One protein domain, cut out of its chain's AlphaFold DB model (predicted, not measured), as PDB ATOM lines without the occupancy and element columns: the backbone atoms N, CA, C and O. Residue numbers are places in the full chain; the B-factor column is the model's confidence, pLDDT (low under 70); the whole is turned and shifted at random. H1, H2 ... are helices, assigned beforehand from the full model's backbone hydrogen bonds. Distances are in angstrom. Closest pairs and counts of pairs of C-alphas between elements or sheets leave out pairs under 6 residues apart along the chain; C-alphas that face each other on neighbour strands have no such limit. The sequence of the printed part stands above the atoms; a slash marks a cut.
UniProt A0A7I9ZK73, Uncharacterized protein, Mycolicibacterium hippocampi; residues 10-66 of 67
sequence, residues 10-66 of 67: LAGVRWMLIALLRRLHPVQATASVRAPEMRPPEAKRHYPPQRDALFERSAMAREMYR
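This is residues 10 to 66 of the 67 residues of an uncharacterized protein of Mycolicibacterium hippocampi (UniProt A0A7I9ZK73). Two separate helices, H1 and then H2, stand at the ends of a long looping stretch, residues 25 to 52, that swings far out between them; the parts do not fold back on each other, and there is no core. The printed part has 57 residues with two named helices and no named strand; the class is all helix, though only 27 residues are in named elements, under half. It is extended, with a radius of gyration of the C-alphas of 20.1 A, and flat, spanning 54 by 37 by 20 A.

H1, residues 10 to 24, begins at C-alpha 10 (190.626, 132.269, 185.675) and is 21.2 A long from first to last C-alpha. H2, residues 53 to 64, is 16.3 A long and ends at C-alpha 64 (178.755, 172.663, 204.280).

H1 and H2 are apart. In both, every O i to N i+4 pair is within hydrogen-bond range. Residues 10 to 66 stand free.

The C-alphas of Leu 10 and Ala 43, the two farthest apart, are 56.0 A apart. The printed part has no cut. The 28-residue link from H1 to H2 is long. Mean pLDDT of the printed part is 71.5; residues 10 to 12, 25 to 44 and 47 are under 70.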
ATOM      1  N   LEU A  10     190.743 130.944 185.073       58.75
ATOM      2  CA  LEU A  10     190.626 132.269 185.675       58.75
ATOM      3  C   LEU A  10     189.216 132.874 185.571       58.75
ATOM      4  O   LEU A  10     188.874 133.747 186.366       58.75
ATOM      5  N   ALA A  11     188.387 132.425 184.621       60.06
ATOM      6  CA  ALA A  11     187.009 132.905 184.513       60.06
ATOM      7  C   ALA A  11     186.163 132.461 185.718       60.06
ATOM      8  O   ALA A  11     185.460 133.281 186.305       60.06
ATOM      9  N   GLY A  12     186.283 131.195 186.138       63.19
ATOM     10  CA  GLY A  12     185.535 130.653 187.277       63.19
ATOM     11  C   GLY A  12     185.903 131.325 188.600       63.19
ATOM     12  O   GLY A  12     185.023 131.671 189.384       63.19
ATOM     13  N   VAL A  13     187.194 131.610 188.804       73.31
ATOM     14  CA  VAL A  13     187.697 132.290 190.013       73.31
ATOM     15  C   VAL A  13     187.119 133.700 190.148       73.31
ATOM     16  O   VAL A  13     186.711 134.097 191.239       73.31
ATOM     17  N   ARG A  14     187.015 134.447 189.038       73.81
ATOM     18  CA  ARG A  14     186.416 135.793 189.033       73.81
ATOM     19  C   ARG A  14     184.946 135.756 189.440       73.81
ATOM     20  O   ARG A  14     184.535 136.558 190.273       73.81
ATOM     21  N   TRP A  15     184.167 134.819 188.902       80.88
ATOM     22  CA  TRP A  15     182.748 134.680 189.249       80.88
ATOM     23  C   TRP A  15     182.537 134.216 190.689       80.88
ATOM     24  O   TRP A  15     181.643 134.723 191.367       80.88
ATOM     25  N   MET A  16     183.393 133.321 191.183       83.00
ATOM     26  CA  MET A  16     183.350 132.857 192.568       83.00
ATOM     27  C   MET A  16     183.666 133.993 193.554       83.00
ATOM     28  O   MET A  16     182.956 134.158 194.547       83.00
ATOM     29  N   LEU A  17     184.666 134.831 193.249       83.56
ATOM     30  CA  LEU A  17     184.990 136.018 194.043       83.56
ATOM     31  C   LEU A  17     183.843 137.039 194.036       83.56
ATOM     32  O   LEU A  17     183.476 137.552 195.088       83.56
ATOM     33  N   ILE A  18     183.233 137.297 192.874       82.62
ATOM     34  CA  ILE A  18     182.074 138.199 192.755       82.62
ATOM     35  C   ILE A  18     180.893 137.687 193.592       82.62
ATOM     36  O   ILE A  18     180.262 138.467 194.306       82.62
ATOM     37  N   ALA A  19     180.600 136.386 193.540       82.06
ATOM     38  CA  ALA A  19     179.529 135.782 194.329       82.06
ATOM     39  C   ALA A  19     179.801 135.875 195.840       82.06
ATOM     40  O   ALA A  19     178.894 136.194 196.611       82.06
ATOM     41  N   LEU A  20     181.053 135.659 196.263       83.62
ATOM     42  CA  LEU A  20     181.462 135.791 197.661       83.62
ATOM     43  C   LEU A  20     181.341 137.241 198.153       83.62
ATOM     44  O   LEU A  20     180.755 137.481 199.207       83.62
ATOM     45  N   LEU A  21     181.824 138.210 197.369       83.25
ATOM     46  CA  LEU A  21     181.709 139.635 197.687       83.25
ATOM     47  C   LEU A  21     180.247 140.088 197.751       83.25
ATOM     48  O   LEU A  21     179.888 140.838 198.650       83.25
ATOM     49  N   ARG A  22     179.378 139.581 196.865       76.88
ATOM     50  CA  ARG A  22     177.931 139.856 196.899       76.88
ATOM     51  C   ARG A  22     177.246 139.288 198.144       76.88
ATOM     52  O   ARG A  22     176.273 139.866 198.616       76.88
ATOM     53  N   ARG A  23     177.721 138.148 198.655       75.94
ATOM     54  CA  ARG A  23     177.193 137.531 199.881       75.94
ATOM     55  C   ARG A  23     177.657 138.270 201.137       75.94
ATOM     56  O   ARG A  23     176.867 138.427 202.060       75.94
ATOM     57  N   LEU A  24     178.925 138.682 201.182       78.44
ATOM     58  CA  LEU A  24     179.522 139.363 202.338       78.44
ATOM     59  C   LEU A  24     179.137 140.838 202.416       78.44
ATOM     60  O   LEU A  24     178.961 141.374 203.505       78.44
ATOM     61  N   HIS A  25     178.994 141.479 201.262       66.69
ATOM     62  CA  HIS A  25     178.491 142.830 201.140       66.69
ATOM     63  C   HIS A  25     177.096 142.721 200.527       66.69
ATOM     64  O   HIS A  25     176.971 142.840 199.301       66.69
ATOM     65  N   PRO A  26     176.037 142.455 201.329       61.75
ATOM     66  CA  PRO A  26     174.691 142.712 200.860       61.75
ATOM     67  C   PRO A  26     174.719 144.182 200.485       61.75
ATOM     68  O   PRO A  26     174.829 145.051 201.347       61.75
ATOM     69  N   VAL A  27     174.775 144.450 199.181       61.53
ATOM     70  CA  VAL A  27     174.654 145.794 198.654       61.53
ATOM     71  C   VAL A  27     173.338 146.248 199.250       61.53
ATOM     72  O   VAL A  27     172.275 145.795 198.821       61.53
ATOM     73  N   GLN A  28     173.415 147.078 200.295       57.03
ATOM     74  CA  GLN A  28     172.374 148.020 200.623       57.03
ATOM     75  C   GLN A  28     172.311 148.869 199.373       57.03
ATOM     76  O   GLN A  28     172.955 149.907 199.245       57.03
ATOM     77  N   ALA A  29     171.615 148.325 198.379       53.78
ATOM     78  CA  ALA A  29     171.048 149.080 197.322       53.78
ATOM     79  C   ALA A  29     170.160 150.016 198.115       53.78
ATOM     80  O   ALA A  29     169.026 149.695 198.463       53.78
ATOM     81  N   THR A  30     170.685 151.199 198.380       51.75
ATOM     82  CA  THR A  30     169.916 152.423 198.376       51.75
ATOM     83  C   THR A  30     169.331 152.579 196.968       51.75
ATOM     84  O   THR A  30     169.481 153.584 196.288       51.75
ATOM     85  N   ALA A  31     168.570 151.573 196.533       51.41
ATOM     86  CA  ALA A  31     167.284 151.770 195.940       51.41
ATOM     87  C   ALA A  31     166.488 152.584 196.966       51.41
ATOM     88  O   ALA A  31     165.565 152.100 197.610       51.41
ATOM     89  N   SER A  32     166.802 153.876 197.056       47.53
ATOM     90  CA  SER A  32     165.772 154.879 197.207       47.53
ATOM     91  C   SER A  32     164.929 154.823 195.928       47.53
ATOM     92  O   SER A  32     164.878 155.768 195.140       47.53
ATOM     93  N   VAL A  33     164.261 153.689 195.699       53.12
ATOM     94  CA  VAL A  33     162.966 153.692 195.048       53.12
ATOM     95  C   VAL A  33     162.116 154.410 196.070       53.12
ATOM     96  O   VAL A  33     161.585 153.831 197.012       53.12
ATOM     97  N   ARG A  34     162.159 155.737 195.947       50.84
ATOM     98  CA  ARG A  34     161.224 156.670 196.530       50.84
ATOM     99  C   ARG A  34     159.878 155.969 196.422       50.84
ATOM    100  O   ARG A  34     159.438 155.691 195.304       50.84
ATOM    101  N   ALA A  35     159.299 155.591 197.560       51.53
ATOM    102  CA  ALA A  35     157.913 155.163 197.594       51.53
ATOM    103  C   ALA A  35     157.135 156.155 196.717       51.53
ATOM    104  O   ALA A  35     157.424 157.358 196.809       51.53
ATOM    105  N   PRO A  36     156.251 155.709 195.809       52.44
ATOM    106  CA  PRO A  36     155.397 156.638 195.102       52.44
ATOM    107  C   PRO A  36     154.477 157.238 196.160       52.44
ATOM    108  O   PRO A  36     153.423 156.705 196.488       52.44
ATOM    109  N   GLU A  37     154.940 158.326 196.760       54.25
ATOM    110  CA  GLU A  37     154.129 159.242 197.524       54.25
ATOM    111  C   GLU A  37     153.042 159.665 196.538       54.25
ATOM    112  O   GLU A  37     153.329 160.332 195.539       54.25
ATOM    113  N   MET A  38     151.825 159.156 196.742       56.56
ATOM    114  CA  MET A  38     150.616 159.577 196.040       56.56
ATOM    115  C   MET A  38     150.379 161.045 196.390       56.56
ATOM    116  O   MET A  38     149.549 161.393 197.225       56.56
ATOM    117  N   ARG A  39     151.178 161.920 195.788       59.75
ATOM    118  CA  ARG A  39     150.951 163.352 195.805       59.75
ATOM    119  C   ARG A  39     149.814 163.630 194.826       59.75
ATOM    120  O   ARG A  39     149.795 163.026 193.746       59.75
ATOM    121  N   PRO A  40     148.861 164.505 195.188       64.75
ATOM    122  CA  PRO A  40     147.814 164.926 194.268       64.75
ATOM    123  C   PRO A  40     148.463 165.445 192.975       64.75
ATOM    124  O   PRO A  40     149.610 165.900 193.018       64.75
ATOM    125  N   PRO A  41     147.788 165.349 191.816       59.88
ATOM    126  CA  PRO A  41     148.347 165.779 190.545       59.88
ATOM    127  C   PRO A  41     148.496 167.302 190.547       59.88
ATOM    128  O   PRO A  41     147.640 168.033 190.056       59.88
ATOM    129  N   GLU A  42     149.592 167.798 191.116       62.50
ATOM    130  CA  GLU A  42     150.031 169.162 190.889       62.50
ATOM    131  C   GLU A  42     150.273 169.284 189.390       62.50
ATOM    132  O   GLU A  42     150.978 168.460 188.797       62.50
ATOM    133  N   ALA A  43     149.624 170.272 188.771       67.81
ATOM    134  CA  ALA A  43     149.792 170.593 187.367       67.81
ATOM    135  C   ALA A  43     151.292 170.618 187.061       67.81
ATOM    136  O   ALA A  43     152.009 171.517 187.510       67.81
ATOM    137  N   LYS A  44     151.771 169.573 186.371       63.22
ATOM    138  CA  LYS A  44     153.189 169.354 186.096       63.22
ATOM    139  C   LYS A  44     153.658 170.500 185.221       63.22
ATOM    140  O   LYS A  44     153.537 170.450 184.000       63.22
ATOM    141  N   ARG A  45     154.176 171.550 185.852       72.50
ATOM    142  CA  ARG A  45     154.920 172.589 185.157       72.50
ATOM    143  C   ARG A  45     156.058 171.867 184.448       72.50
ATOM    144  O   ARG A  45     156.852 171.179 185.092       72.50
ATOM    145  N   HIS A  46     156.059 171.939 183.122       75.75
ATOM    146  CA  HIS A  46     157.075 171.309 182.292       75.75
ATOM    147  C   HIS A  46     158.372 172.100 182.444       75.75
ATOM    148  O   HIS A  46     158.694 172.967 181.636       75.75
ATOM    149  N   TYR A  47     159.076 171.852 183.543       69.88
ATOM    150  CA  TYR A  47     160.413 172.371 183.734       69.88
ATOM    151  C   TYR A  47     161.401 171.482 182.979       69.88
ATOM    152  O   TYR A  47     161.258 170.254 182.989       69.88
ATOM    153  N   PRO A  48     162.396 172.086 182.312       76.44
ATOM    154  CA  PRO A  48     163.445 171.327 181.658       76.44
ATOM    155  C   PRO A  48     164.211 170.483 182.692       76.44
ATOM    156  O   PRO A  48     164.271 170.848 183.871       76.44
ATOM    157  N   PRO A  49     164.814 169.357 182.275       75.50
ATOM    158  CA  PRO A  49     165.625 168.542 183.169       75.50
ATOM    159  C   PRO A  49     166.777 169.381 183.742       75.50
ATOM    160  O   PRO A  49     167.507 170.026 182.987       75.50
ATOM    161  N   GLN A  50     166.942 169.364 185.068       73.38
ATOM    162  CA  GLN A  50     168.062 170.017 185.747       73.38
ATOM    163  C   GLN A  50     169.378 169.400 185.264       73.38
ATOM    164  O   GLN A  50     169.703 168.261 185.595       73.38
ATOM    165  N   ARG A  51     170.127 170.160 184.462       78.00
ATOM    166  CA  ARG A  51     171.445 169.754 183.948       78.00
ATOM    167  C   ARG A  51     172.525 169.852 185.024       78.00
ATOM    168  O   ARG A  51     173.466 169.064 185.027       78.00
ATOM    169  N   ASP A  52     172.326 170.752 185.981       81.94
ATOM    170  CA  ASP A  52     173.383 171.215 186.877       81.94
ATOM    171  C   ASP A  52     173.332 170.578 188.269       81.94
ATOM    172  O   ASP A  52     174.071 170.974 189.166       81.94
ATOM    173  N   ALA A  53     172.532 169.523 188.452       81.12
ATOM    174  CA  ALA A  53     172.337 168.882 189.754       81.12
ATOM    175  C   ALA A  53     173.648 168.380 190.396       81.12
ATOM    176  O   ALA A  53     173.766 168.329 191.619       81.12
ATOM    177  N   LEU A  54     174.652 168.003 189.593       78.69
ATOM    178  CA  LEU A  54     175.978 167.616 190.094       78.69
ATOM    179  C   LEU A  54     176.794 168.823 190.580       78.69
ATOM    180  O   LEU A  54     177.474 168.739 191.606       78.69
ATOM    181  N   PHE A  55     176.707 169.951 189.876       83.06
ATOM    182  CA  PHE A  55     177.370 171.193 190.269       83.06
ATOM    183  C   PHE A  55     176.720 171.784 191.519       83.06
ATOM    184  O   PHE A  55     177.426 172.126 192.460       83.06
ATOM    185  N   GLU A  56     175.389 171.783 191.591       85.50
ATOM    186  CA  GLU A  56     174.640 172.208 192.778       85.50
ATOM    187  C   GLU A  56     175.015 171.373 194.011       85.50
ATOM    188  O   GLU A  56     175.328 171.921 195.068       85.50
ATOM    189  N   ARG A  57     175.066 170.040 193.874       86.31
ATOM    190  CA  ARG A  57     175.441 169.140 194.978       86.31
ATOM    191  C   ARG A  57     176.886 169.322 195.427       86.31
ATOM    192  O   ARG A  57     177.149 169.333 196.627       86.31
ATOM    193  N   SER A  58     177.822 169.439 194.485       84.19
ATOM    194  CA  SER A  58     179.243 169.616 194.815       84.19
ATOM    195  C   SER A  58     179.523 170.984 195.442       84.19
ATOM    196  O   SER A  58     180.285 171.057 196.407       84.19
ATOM    197  N   ALA A  59     178.865 172.043 194.965       87.50
ATOM    198  CA  ALA A  59     178.933 173.372 195.564       87.50
ATOM    199  C   ALA A  59     178.350 173.377 196.985       87.50
ATOM    200  O   ALA A  59     179.009 173.850 197.910       87.50
ATOM    201  N   MET A  60     177.170 172.778 197.179       87.12
ATOM    202  CA  MET A  60     176.532 172.672 198.492       87.12
ATOM    203  C   MET A  60     177.400 171.893 199.487       87.12
ATOM    204  O   MET A  60     177.609 172.352 200.604       87.12
ATOM    205  N   ALA A  61     177.957 170.747 199.084       86.19
ATOM    206  CA  ALA A  61     178.845 169.968 199.945       86.19
ATOM    207  C   ALA A  61     180.101 170.763 200.331       86.19
ATOM    208  O   ALA A  61     180.501 170.770 201.493       86.19
ATOM    209  N   ARG A  62     180.710 171.468 199.374       86.69
ATOM    210  CA  ARG A  62     181.888 172.297 199.641       86.69
ATOM    211  C   ARG A  62     181.595 173.407 200.650       86.69
ATOM    212  O   ARG A  62     182.444 173.663 201.494       86.69
ATOM    213  N   GLU A  63     180.421 174.029 200.572       86.56
ATOM    214  CA  GLU A  63     179.998 175.058 201.525       86.56
ATOM    215  C   GLU A  63     179.729 174.467 202.915       86.56
ATOM    216  O   GLU A  63     180.189 175.011 203.914       86.56
ATOM    217  N   MET A  64     179.062 173.310 202.995       89.44
ATOM    218  CA  MET A  64     178.755 172.663 204.280       89.44
ATOM    219  C   MET A  64     179.994 172.171 205.039       89.44
ATOM    220  O   MET A  64     179.967 172.123 206.265       89.44
ATOM    221  N   TYR A  65     181.061 171.787 204.332       86.56
ATOM    222  CA  TYR A  65     182.298 171.260 204.927       86.56
ATOM    223  C   TYR A  65     183.469 172.245 204.867       86.56
ATOM    224  O   TYR A  65     184.630 171.848 205.005       86.56
ATOM    225  N   ARG A  66     183.186 173.528 204.639       77.06
ATOM    226  CA  ARG A  66     184.189 174.582 204.730       77.06
ATOM    227  C   ARG A  66     184.538 174.791 206.210       77.06
ATOM    228  O   ARG A  66     183.700 175.267 206.967       77.06
TER     229      ARG A  66